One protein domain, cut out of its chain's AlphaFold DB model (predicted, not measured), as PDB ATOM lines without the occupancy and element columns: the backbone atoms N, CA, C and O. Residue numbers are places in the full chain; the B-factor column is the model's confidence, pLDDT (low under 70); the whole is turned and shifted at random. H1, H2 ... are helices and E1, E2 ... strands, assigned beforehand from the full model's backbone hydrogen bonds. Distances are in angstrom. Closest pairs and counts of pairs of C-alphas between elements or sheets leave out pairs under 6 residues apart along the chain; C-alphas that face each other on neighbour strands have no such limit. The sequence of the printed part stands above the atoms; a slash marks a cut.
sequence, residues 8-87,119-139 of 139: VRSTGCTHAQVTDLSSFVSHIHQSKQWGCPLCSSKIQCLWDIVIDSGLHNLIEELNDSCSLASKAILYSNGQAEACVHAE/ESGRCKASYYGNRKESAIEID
ATOM      1  N   VAL A   8    -100.263 -33.765   3.959       97.31
ATOM      2  CA  VAL A   8     -99.014 -33.925   4.698       97.31
ATOM      3  C   VAL A   8     -99.253 -34.095   6.185       97.31
ATOM      4  O   VAL A   8    -100.238 -33.625   6.762       97.31
ATOM      5  N   ARG A   9     -98.302 -34.770   6.823       96.50
ATOM      6  CA  ARG A   9     -98.222 -34.953   8.272       96.50
ATOM      7  C   ARG A   9     -96.766 -35.072   8.694       96.50
ATOM      8  O   ARG A   9     -95.887 -35.308   7.868       96.50
ATOM      9  N   SER A  10     -96.508 -34.951   9.994       96.25
ATOM     10  CA  SER A  10     -95.202 -35.329  10.527       96.25
ATOM     11  C   SER A  10     -95.103 -36.848  10.717       96.25
ATOM     12  O   SER A  10     -96.090 -37.504  11.068       96.25
ATOM     13  N   THR A  11     -93.904 -37.406  10.561       95.69
ATOM     14  CA  THR A  11     -93.553 -38.784  10.945       95.69
ATOM     15  C   THR A  11     -93.813 -39.067  12.428       95.69
ATOM     16  O   THR A  11     -94.077 -40.210  12.793       95.69
ATOM     17  N   GLY A  12     -93.788 -38.036  13.280       95.19
ATOM     18  CA  GLY A  12     -94.099 -38.132  14.709       95.19
ATOM     19  C   GLY A  12     -95.587 -38.023  15.061       95.19
ATOM     20  O   GLY A  12     -95.940 -38.200  16.226       95.19
ATOM     21  N   CYS A  13     -96.465 -37.722  14.098       95.88
ATOM     22  CA  CYS A  13     -97.902 -37.604  14.347       95.88
ATOM     23  C   CYS A  13     -98.509 -38.966  14.721       95.88
ATOM     24  O   CYS A  13     -98.259 -39.964  14.045       95.88
ATOM     25  N   THR A  14     -99.382 -38.994  15.730       94.88
ATOM     26  CA  THR A  14    -100.155 -40.188  16.134       94.88
ATOM     27  C   THR A  14    -101.642 -40.109  15.780       94.88
ATOM     28  O   THR A  14    -102.353 -41.098  15.926       94.88
ATOM     29  N   HIS A  15    -102.112 -38.957  15.294       93.44
ATOM     30  CA  HIS A  15    -103.453 -38.805  14.728       93.44
ATOM     31  C   HIS A  15    -103.494 -39.307  13.286       93.44
ATOM     32  O   HIS A  15    -102.457 -39.478  12.644       93.44
ATOM     33  N   ALA A  16    -104.693 -39.521  12.759       89.75
ATOM     34  CA  ALA A  16    -104.875 -39.934  11.374       89.75
ATOM     35  C   ALA A  16    -105.189 -38.767  10.421       89.75
ATOM     36  O   ALA A  16    -104.928 -38.875   9.230       89.75
ATOM     37  N   GLN A  17    -105.660 -37.631  10.948       91.62
ATOM     38  CA  GLN A  17    -105.893 -36.416  10.163       91.62
ATOM     39  C   GLN A  17    -104.605 -35.903   9.503       91.62
ATOM     40  O   GLN A  17    -103.506 -36.077  10.032       91.62
ATOM     41  N   VAL A  18    -104.753 -35.229   8.370       94.69
ATOM     42  CA  VAL A  18    -103.661 -34.596   7.620       94.69
ATOM     43  C   VAL A  18    -103.931 -33.103   7.480       94.69
ATOM     44  O   VAL A  18    -105.016 -32.618   7.789       94.69
ATOM     45  N   THR A  19    -102.950 -32.360   6.993       95.00
ATOM     46  CA  THR A  19    -103.123 -30.961   6.596       95.00
ATOM     47  C   THR A  19    -102.652 -30.804   5.159       95.00
ATOM     48  O   THR A  19    -101.727 -31.498   4.748       95.00
ATOM     49  N   ASP A  20    -103.246 -29.894   4.387       95.75
ATOM     50  CA  ASP A  20    -102.687 -29.544   3.081       95.75
ATOM     51  C   ASP A  20    -101.287 -28.916   3.223       95.75
ATOM     52  O   ASP A  20    -101.051 -28.104   4.125       95.75
ATOM     53  N   LEU A  21    -100.358 -29.259   2.326       95.81
ATOM     54  CA  LEU A  21     -98.979 -28.762   2.347       95.81
ATOM     55  C   LEU A  21     -98.904 -27.231   2.376       95.81
ATOM     56  O   LEU A  21     -98.090 -26.674   3.115       95.81
ATOM     57  N   SER A  22     -99.745 -26.539   1.605       95.81
ATOM     58  CA  SER A  22     -99.730 -25.073   1.554       95.81
ATOM     59  C   SER A  22    -100.141 -24.457   2.895       95.81
ATOM     60  O   SER A  22     -99.466 -23.553   3.402       95.81
ATOM     61  N   SER A  23    -101.181 -25.010   3.522       95.38
ATOM     62  CA  SER A  23    -101.648 -24.637   4.861       95.38
ATOM     63  C   SER A  23    -100.604 -24.954   5.929       95.38
ATOM     64  O   SER A  23    -100.348 -24.137   6.814       95.38
ATOM     65  N   PHE A  24     -99.935 -26.100   5.822       95.44
ATOM     66  CA  PHE A  24     -98.889 -26.521   6.749       95.44
ATOM     67  C   PHE A  24     -97.669 -25.588   6.713       95.44
ATOM     68  O   PHE A  24     -97.201 -25.123   7.753       95.44
ATOM     69  N   VAL A  25     -97.173 -25.259   5.516       94.31
ATOM     70  CA  VAL A  25     -96.058 -24.313   5.336       94.31
ATOM     71  C   VAL A  25     -96.452 -22.921   5.827       94.31
ATOM     72  O   VAL A  25     -95.668 -22.267   6.518       94.31
ATOM     73  N   SER A  26     -97.677 -22.484   5.526       95.31
ATOM     74  CA  SER A  26     -98.211 -21.208   6.010       95.31
ATOM     75  C   SER A  26     -98.251 -21.159   7.535       95.31
ATOM     76  O   SER A  26     -97.818 -20.166   8.121       95.31
ATOM     77  N   HIS A  27     -98.685 -22.243   8.186       94.31
ATOM     78  CA  HIS A  27     -98.689 -22.360   9.641       94.31
ATOM     79  C   HIS A  27     -97.281 -22.205  10.224       94.31
ATOM     80  O   HIS A  27     -97.083 -21.345  11.079       94.31
ATOM     81  N   ILE A  28     -96.291 -22.960   9.731       92.56
ATOM     82  CA  ILE A  28     -94.894 -22.855  10.198       92.56
ATOM     83  C   ILE A  28     -94.363 -21.433   9.998       92.56
ATOM     84  O   ILE A  28     -93.701 -20.869  10.875       92.56
ATOM     85  N   HIS A  29     -94.661 -20.823   8.849       93.69
ATOM     86  CA  HIS A  29     -94.213 -19.471   8.552       93.69
ATOM     87  C   HIS A  29     -94.822 -18.429   9.501       93.69
ATOM     88  O   HIS A  29     -94.120 -17.495   9.893       93.69
ATOM     89  N   GLN A  30     -96.096 -18.568   9.868       96.31
ATOM     90  CA  GLN A  30     -96.800 -17.637  10.753       96.31
ATOM     91  C   GLN A  30     -96.431 -17.847  12.223       96.31
ATOM     92  O   GLN A  30     -96.114 -16.883  12.916       96.31
ATOM     93  N   SER A  31     -96.422 -19.096  12.691       94.44
ATOM     94  CA  SER A  31     -96.143 -19.430  14.090       94.44
ATOM     95  C   SER A  31     -94.662 -19.312  14.444       94.44
ATOM     96  O   SER A  31     -94.323 -19.180  15.620       94.44
ATOM     97  N   LYS A  32     -93.772 -19.371  13.441       93.44
ATOM     98  CA  LYS A  32     -92.316 -19.525  13.612       93.44
ATOM     99  C   LYS A  32     -91.955 -20.763  14.444       93.44
ATOM    100  O   LYS A  32     -90.883 -20.819  15.043       93.44
ATOM    101  N   GLN A  33     -92.839 -21.760  14.468       92.69
ATOM    102  CA  GLN A  33     -92.666 -23.007  15.200       92.69
ATOM    103  C   GLN A  33     -92.674 -24.193  14.241       92.69
ATOM    104  O   GLN A  33     -93.510 -24.300  13.348       92.69
ATOM    105  N   TRP A  34     -91.735 -25.109  14.464       93.75
ATOM    106  CA  TRP A  34     -91.638 -26.371  13.739       93.75
ATOM    107  C   TRP A  34     -92.428 -27.448  14.480       93.75
ATOM    108  O   TRP A  34     -91.874 -28.273  15.213       93.75
ATOM    109  N   GLY A  35     -93.748 -27.394  14.323       95.19
ATOM    110  CA  GLY A  35     -94.682 -28.325  14.943       95.19
ATOM    111  C   GLY A  35     -95.869 -28.630  14.038       95.19
ATOM    112  O   GLY A  35     -96.230 -27.835  13.173       95.19
ATOM    113  N   CYS A  36     -96.468 -29.804  14.231       95.25
ATOM    114  CA  CYS A  36     -97.708 -30.160  13.552       95.25
ATOM    115  C   CYS A  36     -98.852 -29.228  14.003       95.25
ATOM    116  O   CYS A  36     -99.078 -29.120  15.209       95.25
ATOM    117  N   PRO A  37     -99.630 -28.628  13.081       94.38
ATOM    118  CA  PRO A  37    -100.731 -27.728  13.435       94.38
ATOM    119  C   PRO A  37    -101.897 -28.424  14.155       94.38
ATOM    120  O   PRO A  37    -102.697 -27.753  14.796       94.38
ATOM    121  N   LEU A  38    -102.000 -29.755  14.060       94.31
ATOM    122  CA  LEU A  38    -103.107 -30.529  14.634       94.31
ATOM    123  C   LEU A  38    -102.799 -31.056  16.039       94.31
ATOM    124  O   LEU A  38    -103.640 -30.991  16.929       94.31
ATOM    125  N   CYS A  39    -101.592 -31.583  16.257       95.06
ATOM    126  CA  CYS A  39    -101.222 -32.240  17.520       95.06
ATOM    127  C   CYS A  39     -99.982 -31.662  18.201       95.06
ATOM    128  O   CYS A  39     -99.557 -32.174  19.234       95.06
ATOM    129  N   SER A  40     -99.370 -30.623  17.628       94.25
ATOM    130  CA  SER A  40     -98.137 -30.010  18.137       94.25
ATOM    131  C   SER A  40     -96.931 -30.958  18.234       94.25
ATOM    132  O   SER A  40     -95.946 -30.630  18.897       94.25
ATOM    133  N   SER A  41     -96.950 -32.119  17.559       94.19
ATOM    134  CA  SER A  41     -95.763 -32.978  17.445       94.19
ATOM    135  C   SER A  41     -94.594 -32.184  16.872       94.19
ATOM    136  O   SER A  41     -94.730 -31.516  15.846       94.19
ATOM    137  N   LYS A  42     -93.448 -32.256  17.552       94.69
ATOM    138  CA  LYS A  42     -92.239 -31.520  17.186       94.69
ATOM    139  C   LYS A  42     -91.652 -32.058  15.881       94.69
ATOM    140  O   LYS A  42     -91.452 -33.261  15.748       94.69
ATOM    141  N   ILE A  43     -91.317 -31.148  14.977       95.38
ATOM    142  CA  ILE A  43     -90.658 -31.426  13.698       95.38
ATOM    143  C   ILE A  43     -89.205 -30.988  13.860       95.38
ATOM    144  O   ILE A  43     -88.943 -29.828  14.182       95.38
ATOM    145  N   GLN A  44     -88.250 -31.906  13.727       92.81
ATOM    146  CA  GLN A  44     -86.831 -31.587  13.913       92.81
ATOM    147  C   GLN A  44     -86.201 -31.096  12.614       92.81
ATOM    148  O   GLN A  44     -85.326 -30.231  12.638       92.81
ATOM    149  N   CYS A  45     -86.647 -31.638  11.484       92.12
ATOM    150  CA  CYS A  45     -86.152 -31.278  10.166       92.12
ATOM    151  C   CYS A  45     -87.230 -31.437   9.087       92.12
ATOM    152  O   CYS A  45     -88.284 -32.027   9.312       92.12
ATOM    153  N   LEU A  46     -86.946 -30.927   7.887       91.12
ATOM    154  CA  LEU A  46     -87.860 -31.008   6.744       91.12
ATOM    155  C   LEU A  46     -88.238 -32.459   6.386       91.12
ATOM    156  O   LEU A  46     -89.363 -32.707   5.972       91.12
ATOM    157  N   TRP A  47     -87.323 -33.413   6.593       94.75
ATOM    158  CA  TRP A  47     -87.533 -34.840   6.311       94.75
ATOM    159  C   TRP A  47     -88.560 -35.508   7.229       94.75
ATOM    160  O   TRP A  47     -89.053 -36.587   6.912       94.75
ATOM    161  N   ASP A  48     -88.902 -34.868   8.348       94.88
ATOM    162  CA  ASP A  48     -89.961 -35.347   9.230       94.88
ATOM    163  C   ASP A  48     -91.356 -35.039   8.674       94.88
ATOM    164  O   ASP A  48     -92.336 -35.470   9.273       94.88
ATOM    165  N   ILE A  49     -91.473 -34.285   7.575       95.75
ATOM    166  CA  ILE A  49     -92.737 -33.994   6.892       95.75
ATOM    167  C   ILE A  49     -92.884 -34.973   5.732       95.75
ATOM    168  O   ILE A  49     -92.064 -35.004   4.816       95.75
ATOM    169  N   VAL A  50     -93.950 -35.765   5.766       96.75
ATOM    170  CA  VAL A  50     -94.240 -36.788   4.761       96.75
ATOM    171  C   VAL A  50     -95.588 -36.526   4.111       96.75
ATOM    172  O   VAL A  50     -96.524 -36.061   4.766       96.75
ATOM    173  N   ILE A  51     -95.679 -36.845   2.822       97.19
ATOM    174  CA  ILE A  51     -96.947 -36.903   2.097       97.19
ATOM    175  C   ILE A  51     -97.616 -38.230   2.450       97.19
ATOM    176  O   ILE A  51     -96.992 -39.289   2.344       97.19
ATOM    177  N   ASP A  52     -98.878 -38.182   2.863       95.62
ATOM    178  CA  ASP A  52     -99.680 -39.387   3.053       95.62
ATOM    179  C   ASP A  52    -100.126 -39.903   1.681       95.62
ATOM    180  O   ASP A  52    -101.140 -39.477   1.131       95.62
ATOM    181  N   SER A  53     -99.324 -40.787   1.087       93.75
ATOM    182  CA  SER A  53     -99.562 -41.285  -0.272       93.75
ATOM    183  C   SER A  53    -100.875 -42.054  -0.402       93.75
ATOM    184  O   SER A  53    -101.514 -41.996  -1.446       93.75
ATOM    185  N   GLY A  54    -101.289 -42.770   0.649       91.00
ATOM    186  CA  GLY A  54    -102.567 -43.478   0.643       91.00
ATOM    187  C   GLY A  54    -103.724 -42.493   0.522       91.00
ATOM    188  O   GLY A  54    -104.652 -42.712  -0.253       91.00
ATOM    189  N   LEU A  55    -103.647 -41.388   1.266       91.62
ATOM    190  CA  LEU A  55    -104.712 -40.400   1.283       91.62
ATOM    191  C   LEU A  55    -104.681 -39.514   0.043       91.62
ATOM    192  O   LEU A  55    -105.734 -39.160  -0.469       91.62
ATOM    193  N   HIS A  56    -103.491 -39.212  -0.473       93.38
ATOM    194  CA  HIS A  56    -103.324 -38.497  -1.734       93.38
ATOM    195  C   HIS A  56    -104.021 -39.239  -2.879       93.38
ATOM    196  O   HIS A  56    -104.869 -38.660  -3.550       93.38
ATOM    197  N   ASN A  57    -103.747 -40.539  -3.031       91.88
ATOM    198  CA  ASN A  57    -104.374 -41.361  -4.069       91.88
ATOM    199  C   ASN A  57    -105.898 -41.424  -3.907       91.88
ATOM    200  O   ASN A  57    -106.629 -41.353  -4.890       91.88
ATOM    201  N   LEU A  58    -106.384 -41.534  -2.665       90.12
ATOM    202  CA  LEU A  58    -107.817 -41.545  -2.393       90.12
ATOM    203  C   LEU A  58    -108.483 -40.218  -2.777       90.12
ATOM    204  O   LEU A  58    -109.559 -40.219  -3.366       90.12
ATOM    205  N   ILE A  59    -107.869 -39.090  -2.421       90.00
ATOM    206  CA  ILE A  59    -108.386 -37.760  -2.752       90.00
ATOM    207  C   ILE A  59    -108.454 -37.581  -4.273       90.00
ATOM    208  O   ILE A  59    -109.445 -37.046  -4.767       90.00
ATOM    209  N   GLU A  60    -107.442 -38.038  -5.013       90.06
ATOM    210  CA  GLU A  60    -107.456 -38.027  -6.482       90.06
ATOM    211  C   GLU A  60    -108.606 -38.883  -7.036       90.06
ATOM    212  O   GLU A  60    -109.429 -38.369  -7.792       90.06
ATOM    213  N   GLU A  61    -108.752 -40.134  -6.585       90.38
ATOM    214  CA  GLU A  61    -109.838 -41.033  -7.016       90.38
ATOM    215  C   GLU A  61    -111.233 -40.450  -6.721       90.38
ATOM    216  O   GLU A  61    -112.153 -40.535  -7.540       90.38
ATOM    217  N   LEU A  62    -111.406 -39.825  -5.554       87.75
ATOM    218  CA  LEU A  62    -112.666 -39.196  -5.163       87.75
ATOM    219  C   LEU A  62    -112.950 -37.912  -5.942       87.75
ATOM    220  O   LEU A  62    -114.097 -37.689  -6.317       87.75
ATOM    221  N   ASN A  63    -111.945 -37.083  -6.220       87.19
ATOM    222  CA  ASN A  63    -112.133 -35.883  -7.036       87.19
ATOM    223  C   ASN A  63    -112.456 -36.234  -8.497       87.19
ATOM    224  O   ASN A  63    -113.276 -35.548  -9.110       87.19
ATOM    225  N   ASP A  64    -111.870 -37.312  -9.024       87.75
ATOM    226  CA  ASP A  64    -112.148 -37.815 -10.372       87.75
ATOM    227  C   ASP A  64    -113.555 -38.421 -10.482       87.75
ATOM    228  O   ASP A  64    -114.242 -38.242 -11.488       87.75
ATOM    229  N   SER A  65    -114.008 -39.127  -9.440       85.81
ATOM    230  CA  SER A  65    -115.318 -39.791  -9.424       85.81
ATOM    231  C   SER A  65    -116.470 -38.904  -8.937       85.81
ATOM    232  O   SER A  65    -117.621 -39.145  -9.305       85.81
ATOM    233  N   CYS A  66    -116.194 -37.888  -8.115       82.25
ATOM    234  CA  CYS A  66    -117.201 -37.056  -7.463       82.25
ATOM    235  C   CYS A  66    -116.674 -35.647  -7.125       82.25
ATOM    236  O   CYS A  66    -116.283 -35.343  -5.997       82.25
ATOM    237  N   SER A  67    -116.749 -34.727  -8.086       79.94
ATOM    238  CA  SER A  67    -116.274 -33.343  -7.914       79.94
ATOM    239  C   SER A  67    -117.026 -32.536  -6.841       79.94
ATOM    240  O   SER A  67    -116.497 -31.555  -6.307       79.94
ATOM    241  N   LEU A  68    -118.249 -32.941  -6.485       80.06
ATOM    242  CA  LEU A  68    -119.074 -32.275  -5.472       80.06
ATOM    243  C   LEU A  68    -118.754 -32.716  -4.040       80.06
ATOM    244  O   LEU A  68    -119.149 -32.027  -3.103       80.06
ATOM    245  N   ALA A  69    -118.003 -33.802  -3.851       81.81
ATOM    246  CA  ALA A  69    -117.628 -34.263  -2.521       81.81
ATOM    247  C   ALA A  69    -116.834 -33.174  -1.786       81.81
ATOM    248  O   ALA A  69    -115.842 -32.662  -2.308       81.81
ATOM    249  N   SER A  70    -117.283 -32.780  -0.599       83.81
ATOM    250  CA  SER A  70    -116.519 -31.919   0.318       83.81
ATOM    251  C   SER A  70    -115.953 -32.706   1.491       83.81
ATOM    252  O   SER A  70    -115.123 -32.188   2.221       83.81
ATOM    253  N   LYS A  71    -116.415 -33.947   1.667       85.12
ATOM    254  CA  LYS A  71    -116.059 -34.812   2.779       85.12
ATOM    255  C   LYS A  71    -116.040 -36.268   2.349       85.12
ATOM    256  O   LYS A  71    -116.736 -36.644   1.406       85.12
ATOM    257  N   ALA A  72    -115.262 -37.090   3.042       86.94
ATOM    258  CA  ALA A  72    -115.244 -38.536   2.852       86.94
ATOM    259  C   ALA A  72    -115.249 -39.273   4.195       86.94
ATOM    260  O   ALA A  72    -114.680 -38.789   5.176       86.94
ATOM    261  N   ILE A  73    -115.880 -40.447   4.228       87.19
ATOM    262  CA  ILE A  73    -115.859 -41.384   5.354       87.19
ATOM    263  C   ILE A  73    -114.907 -42.522   5.008       87.19
ATOM    264  O   ILE A  73    -115.126 -43.241   4.036       87.19
ATOM    265  N   LEU A  74    -113.873 -42.699   5.827       87.88
ATOM    266  CA  LEU A  74    -112.938 -43.820   5.749       87.88
ATOM    267  C   LEU A  74    -113.355 -44.955   6.691       87.88
ATOM    268  O   LEU A  74    -113.506 -44.753   7.897       87.88
ATOM    269  N   TYR A  75    -113.491 -46.160   6.150       88.38
ATOM    270  CA  TYR A  75    -113.817 -47.379   6.883       88.38
ATOM    271  C   TYR A  75    -112.555 -48.173   7.246       88.38
ATOM    272  O   TYR A  75    -111.539 -48.129   6.552       88.38
ATOM    273  N   SER A  76    -112.626 -48.960   8.325       84.81
ATOM    274  CA  SER A  76    -111.514 -49.800   8.806       84.81
ATOM    275  C   SER A  76    -111.065 -50.867   7.805       84.81
ATOM    276  O   SER A  76    -109.898 -51.234   7.759       84.81
ATOM    277  N   ASN A  77    -111.973 -51.322   6.942       84.81
ATOM    278  CA  ASN A  77    -111.662 -52.244   5.852       84.81
ATOM    279  C   ASN A  77    -110.912 -51.582   4.680       84.81
ATOM    280  O   ASN A  77    -110.713 -52.228   3.652       84.81
ATOM    281  N   GLY A  78    -110.550 -50.303   4.806       83.81
ATOM    282  CA  GLY A  78    -109.907 -49.549   3.746       83.81
ATOM    283  C   GLY A  78    -110.865 -49.119   2.641       83.81
ATOM    284  O   GLY A  78    -110.430 -48.848   1.536       83.81
ATOM    285  N   GLN A  79    -112.175 -49.079   2.863       87.50
ATOM    286  CA  GLN A  79    -113.095 -48.450   1.912       87.50
ATOM    287  C   GLN A  79    -113.292 -46.978   2.254       87.50
ATOM    288  O   GLN A  79    -113.121 -46.564   3.400       87.50
ATOM    289  N   ALA A  80    -113.678 -46.193   1.258       88.81
ATOM    290  CA  ALA A  80    -114.004 -44.789   1.400       88.81
ATOM    291  C   ALA A  80    -115.332 -44.477   0.707       88.81
ATOM    292  O   ALA A  80    -115.611 -45.002  -0.374       88.81
ATOM    293  N   GLU A  81    -116.135 -43.608   1.310       88.56
ATOM    294  CA  GLU A  81    -117.385 -43.110   0.729       88.56
ATOM    295  C   GLU A  81    -117.386 -41.581   0.728       88.56
ATOM    296  O   GLU A  81    -117.174 -40.956   1.768       88.56
ATOM    297  N   ALA A  82    -117.600 -40.978  -0.443       88.50
ATOM    298  CA  ALA A  82    -117.747 -39.532  -0.569       88.50
ATOM    299  C   ALA A  82    -119.104 -39.065  -0.029       88.50
ATOM    300  O   ALA A  82    -120.150 -39.617  -0.371       88.50
ATOM    301  N   CYS A  83    -119.084 -37.990   0.753       85.44
ATOM    302  CA  CYS A  83    -120.263 -37.280   1.221       85.44
ATOM    303  C   CYS A  83    -120.545 -36.098   0.288       85.44
ATOM    304  O   CYS A  83    -119.759 -35.149   0.212       85.44
ATOM    305  N   VAL A  84    -121.688 -36.143  -0.393       82.19
ATOM    306  CA  VAL A  84    -122.201 -35.029  -1.194       82.19
ATOM    307  C   VAL A  84    -123.262 -34.311  -0.369       82.19
ATOM    308  O   VAL A  84    -124.278 -34.911  -0.015       82.19
ATOM    309  N   HIS A  85    -123.035 -33.037  -0.049       67.81
ATOM    310  CA  HIS A  85    -124.119 -32.197   0.447       67.81
ATOM    311  C   HIS A  85    -125.079 -31.939  -0.714       67.81
ATOM    312  O   HIS A  85    -124.695 -31.350  -1.723       67.81
ATOM    313  N   ALA A  86    -126.322 -32.402  -0.585       58.22
ATOM    314  CA  ALA A  86    -127.393 -31.908  -1.430       58.22
ATOM    315  C   ALA A  86    -127.594 -30.435  -1.060       58.22
ATOM    316  O   ALA A  86    -128.013 -30.131   0.057       58.22
ATOM    317  N   GLU A  87    -127.241 -29.521  -1.958       55.41
ATOM    318  CA  GLU A  87    -127.662 -28.132  -1.826       55.41
ATOM    319  C   GLU A  87    -129.191 -28.123  -1.935       55.41
ATOM    320  O   GLU A  87    -129.754 -28.230  -3.025       55.41
ATOM    321  N   GLU A 119    -132.139 -39.914  -1.172       42.88
ATOM    322  CA  GLU A 119    -130.830 -40.563  -1.150       42.88
ATOM    323  C   GLU A 119    -129.716 -39.671  -1.715       42.88
ATOM    324  O   GLU A 119    -129.725 -39.283  -2.884       42.88
ATOM    325  N   SER A 120    -128.718 -39.394  -0.874       45.53
ATOM    326  CA  SER A 120    -127.436 -38.852  -1.302       45.53
ATOM    327  C   SER A 120    -126.786 -39.813  -2.301       45.53
ATOM    328  O   SER A 120    -126.695 -41.019  -2.061       45.53
ATOM    329  N   GLY A 121    -126.332 -39.285  -3.439       50.12
ATOM    330  CA  GLY A 121    -125.534 -40.044  -4.397       50.12
ATOM    331  C   GLY A 121    -124.233 -40.508  -3.744       50.12
ATOM    332  O   GLY A 121    -123.520 -39.705  -3.145       50.12
ATOM    333  N   ARG A 122    -123.944 -41.811  -3.826       54.47
ATOM    334  CA  ARG A 122    -122.797 -42.444  -3.158       54.47
ATOM    335  C   ARG A 122    -121.742 -42.838  -4.178       54.47
ATOM    336  O   ARG A 122    -122.010 -43.659  -5.056       54.47
ATOM    337  N   CYS A 123    -120.531 -42.320  -4.019       56.78
ATOM    338  CA  CYS A 123    -119.355 -42.757  -4.767       56.78
ATOM    339  C   CYS A 123    -118.422 -43.507  -3.809       56.78
ATOM    340  O   CYS A 123    -118.134 -43.022  -2.713       56.78
ATOM    341  N   LYS A 124    -117.992 -44.710  -4.206       62.94
ATOM    342  CA  LYS A 124    -117.116 -45.582  -3.413       62.94
ATOM    343  C   LYS A 124    -115.703 -45.554  -3.986       62.94
ATOM    344  O   LYS A 124    -115.560 -45.686  -5.196       62.94
ATOM    345  N   ALA A 125    -114.707 -45.468  -3.114       63.88
ATOM    346  CA  ALA A 125    -113.286 -45.584  -3.441       63.88
ATOM    347  C   ALA A 125    -112.577 -46.518  -2.444       63.88
ATOM    348  O   ALA A 125    -113.152 -46.894  -1.414       63.88
ATOM    349  N   SER A 126    -111.342 -46.927  -2.738       58.72
ATOM    350  CA  SER A 126    -110.563 -47.833  -1.874       58.72
ATOM    351  C   SER A 126    -109.260 -47.199  -1.374       58.72
ATOM    352  O   SER A 126    -108.444 -46.716  -2.146       58.72
ATOM    353  N   TYR A 127    -109.051 -47.233  -0.061       51.34
ATOM    354  CA  TYR A 127    -107.908 -46.724   0.689       51.34
ATOM    355  C   TYR A 127    -107.098 -47.860   1.332       51.34
ATOM    356  O   TYR A 127    -107.574 -48.573   2.211       51.34
ATOM    357  N   TYR A 128    -105.822 -47.982   0.973       49.50
ATOM    358  CA  TYR A 128    -104.901 -48.944   1.588       49.50
ATOM    359  C   TYR A 128    -103.867 -48.206   2.453       49.50
ATOM    360  O   TYR A 128    -102.745 -47.950   2.020       49.50
ATOM    361  N   GLY A 129    -104.249 -47.824   3.677       46.00
ATOM    362  CA  GLY A 129    -103.363 -47.159   4.641       46.00
ATOM    363  C   GLY A 129    -102.772 -48.106   5.685       46.00
ATOM    364  O   GLY A 129    -103.454 -48.963   6.243       46.00
ATOM    365  N   ASN A 130    -101.489 -47.927   6.004       44.59
ATOM    366  CA  ASN A 130    -100.808 -48.682   7.055       44.59
ATOM    367  C   ASN A 130    -101.003 -48.020   8.440       44.59
ATOM    368  O   ASN A 130    -100.230 -47.139   8.804       44.59
ATOM    369  N   ARG A 131    -101.945 -48.562   9.238       46.47
ATOM    370  CA  ARG A 131    -102.125 -48.495  10.722       46.47
ATOM    371  C   ARG A 131    -103.250 -47.616  11.315       46.47
ATOM    372  O   ARG A 131    -103.361 -46.432  11.044       46.47
ATOM    373  N   LYS A 132    -103.936 -48.265  12.280       42.38
ATOM    374  CA  LYS A 132    -104.815 -47.817  13.389       42.38
ATOM    375  C   LYS A 132    -105.951 -46.846  13.047       42.38
ATOM    376  O   LYS A 132    -105.981 -45.700  13.468       42.38
ATOM    377  N   GLU A 133    -106.895 -47.438  12.326       53.62
ATOM    378  CA  GLU A 133    -108.358 -47.341  12.399       53.62
ATOM    379  C   GLU A 133    -108.973 -46.410  13.461       53.62
ATOM    380  O   GLU A 133    -109.031 -46.709  14.654       53.62
ATOM    381  N   SER A 134    -109.579 -45.346  12.951       39.91
ATOM    382  CA  SER A 134    -110.828 -44.746  13.423       39.91
ATOM    383  C   SER A 134    -111.454 -44.046  12.213       39.91
ATOM    384  O   SER A 134    -110.708 -43.631  11.328       39.91
ATOM    385  N   ALA A 135    -112.784 -43.942  12.129       42.03
ATOM    386  CA  ALA A 135    -113.434 -43.202  11.047       42.03
ATOM    387  C   ALA A 135    -112.899 -41.761  11.030       42.03
ATOM    388  O   ALA A 135    -112.965 -41.067  12.045       42.03
ATOM    389  N   ILE A 136    -112.296 -41.352   9.916       54.66
ATOM    390  CA  ILE A 136    -111.705 -40.021   9.762       54.66
ATOM    391  C   ILE A 136    -112.579 -39.251   8.799       54.66
ATOM    392  O   ILE A 136    -112.796 -39.684   7.670       54.66
ATOM    393  N   GLU A 137    -113.064 -38.116   9.277       49.22
ATOM    394  CA  GLU A 137    -113.654 -37.089   8.440       49.22
ATOM    395  C   GLU A 137    -112.517 -36.246   7.860       49.22
ATOM    396  O   GLU A 137    -111.620 -35.809   8.589       49.22
ATOM    397  N   ILE A 138    -112.526 -36.090   6.542       56.19
ATOM    398  CA  ILE A 138    -111.592 -35.242   5.799       56.19
ATOM    399  C   ILE A 138    -112.411 -34.067   5.275       56.19
ATOM    400  O   ILE A 138    -113.359 -34.324   4.540       56.19
ATOM    401  N   ASP A 139    -112.047 -32.842   5.651       50.03
ATOM    402  CA  ASP A 139    -112.611 -31.575   5.148       50.03
ATOM    403  C   ASP A 139    -111.590 -30.860   4.229       50.03
ATOM    404  O   ASP A 139    -110.373 -30.989   4.502       50.03
TER     405      ASP A 139
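Overview. This is residues 8 to 87 and 119 to 139 of the 139 residues of the protein "Zinc finger MIZ-type" of Perkinsela sp. CCAP 1560/4 (UniProt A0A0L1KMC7). Two lobes stand end to end along the longest axis: one is a small three-stranded sheet, E3, E4 and E5, with H2 over one face, and the other gathers the short strand pair E1 and E2, the helix H1 and the loop of residues 32 to 48. H2 follows E2 after a single residue and runs from the lobe of E1, E2 and H1 to the sheet E3, E4, E5, while the last stretch, residues 127 to 139, loops back to E3, where residues 137 to 138 pair with residues 72 to 73. The printed part has 101 residues, with two named helices and five named strands in the order E1, H1, E2, H2, E3, E4, E5; under half of the residues are in these elements, and the class is mixed, helices and strands. The larger sheet has the order E3, E4, E5 and the smaller E1, E2, both antiparallel. The whole is only just compact, close to loose, with a radius of gyration of the C-alphas of 14.8 A, and elongated, with spans of 46 by 29 by 19 A.

Along the chain. In the larger sheet, E3 is residues 71 to 74, 10.0 A long, E4 is residues 79 to 83, 13.3 A long, and E5 is residues 124 to 126, 7.1 A long, ending at C-alpha 126 at (-110.563, -47.833, -1.874). H2, residues 53 to 65, is 18.3 A long and begins at C-alpha 53 at (-99.562, -41.285, -0.272). E1 is residues 8 to 10, 7.1 A long, from C-alpha 8 at (-99.014, -33.925, 4.698); E2 is residues 49 to 51, 7.0 A long; H1, residues 21 to 31, is 15.3 A long.

Arrangement. E4 is the inner strand of its sheet. E3 and E4 form a hairpin, with N 73 and O 81 within hydrogen-bond range at 2.8 A. On its other side E4 is antiparallel to E5, with N 80 and O 125 at 2.8 A. H2 is on this sheet, making two layers, a helix on one face of a sheet; its height over the sheet is 9.1 A. It lies over E4 and runs slantwise to the strands, at 48 degrees to E4 on the local plane. The closest C-alphas of H2 and E5 are those of Leu 62 and Ala 125, 6.6 A apart. Residues 137 to 138 pair antiparallel with residues 72 to 73 of E3. E1 and E2 are antiparallel, with N 9 and O 50 at 3.0 A. The closest C-alphas of E1 and H1 are those of Val 8 and Leu 21, 5.7 A apart. H1 and H2 are apart. In H1 and H2 every O i to N i+4 pair is within hydrogen-bond range.

Size, cuts and confidence. The two C-alphas farthest apart are those of Gln 44 and Glu 119, 47.4 A. Residues 88 to 118 are not printed, and C-alphas 87 and 119 are 12.8 A apart across this cut, which lies in the link from E4 to E5. Of the links that are printed whole, H1 to E2 is long, with 17 residues. The mean pLDDT of the printed part is 82.1; residues 85 to 87 and 119 to 139, E5 among them, are under 70.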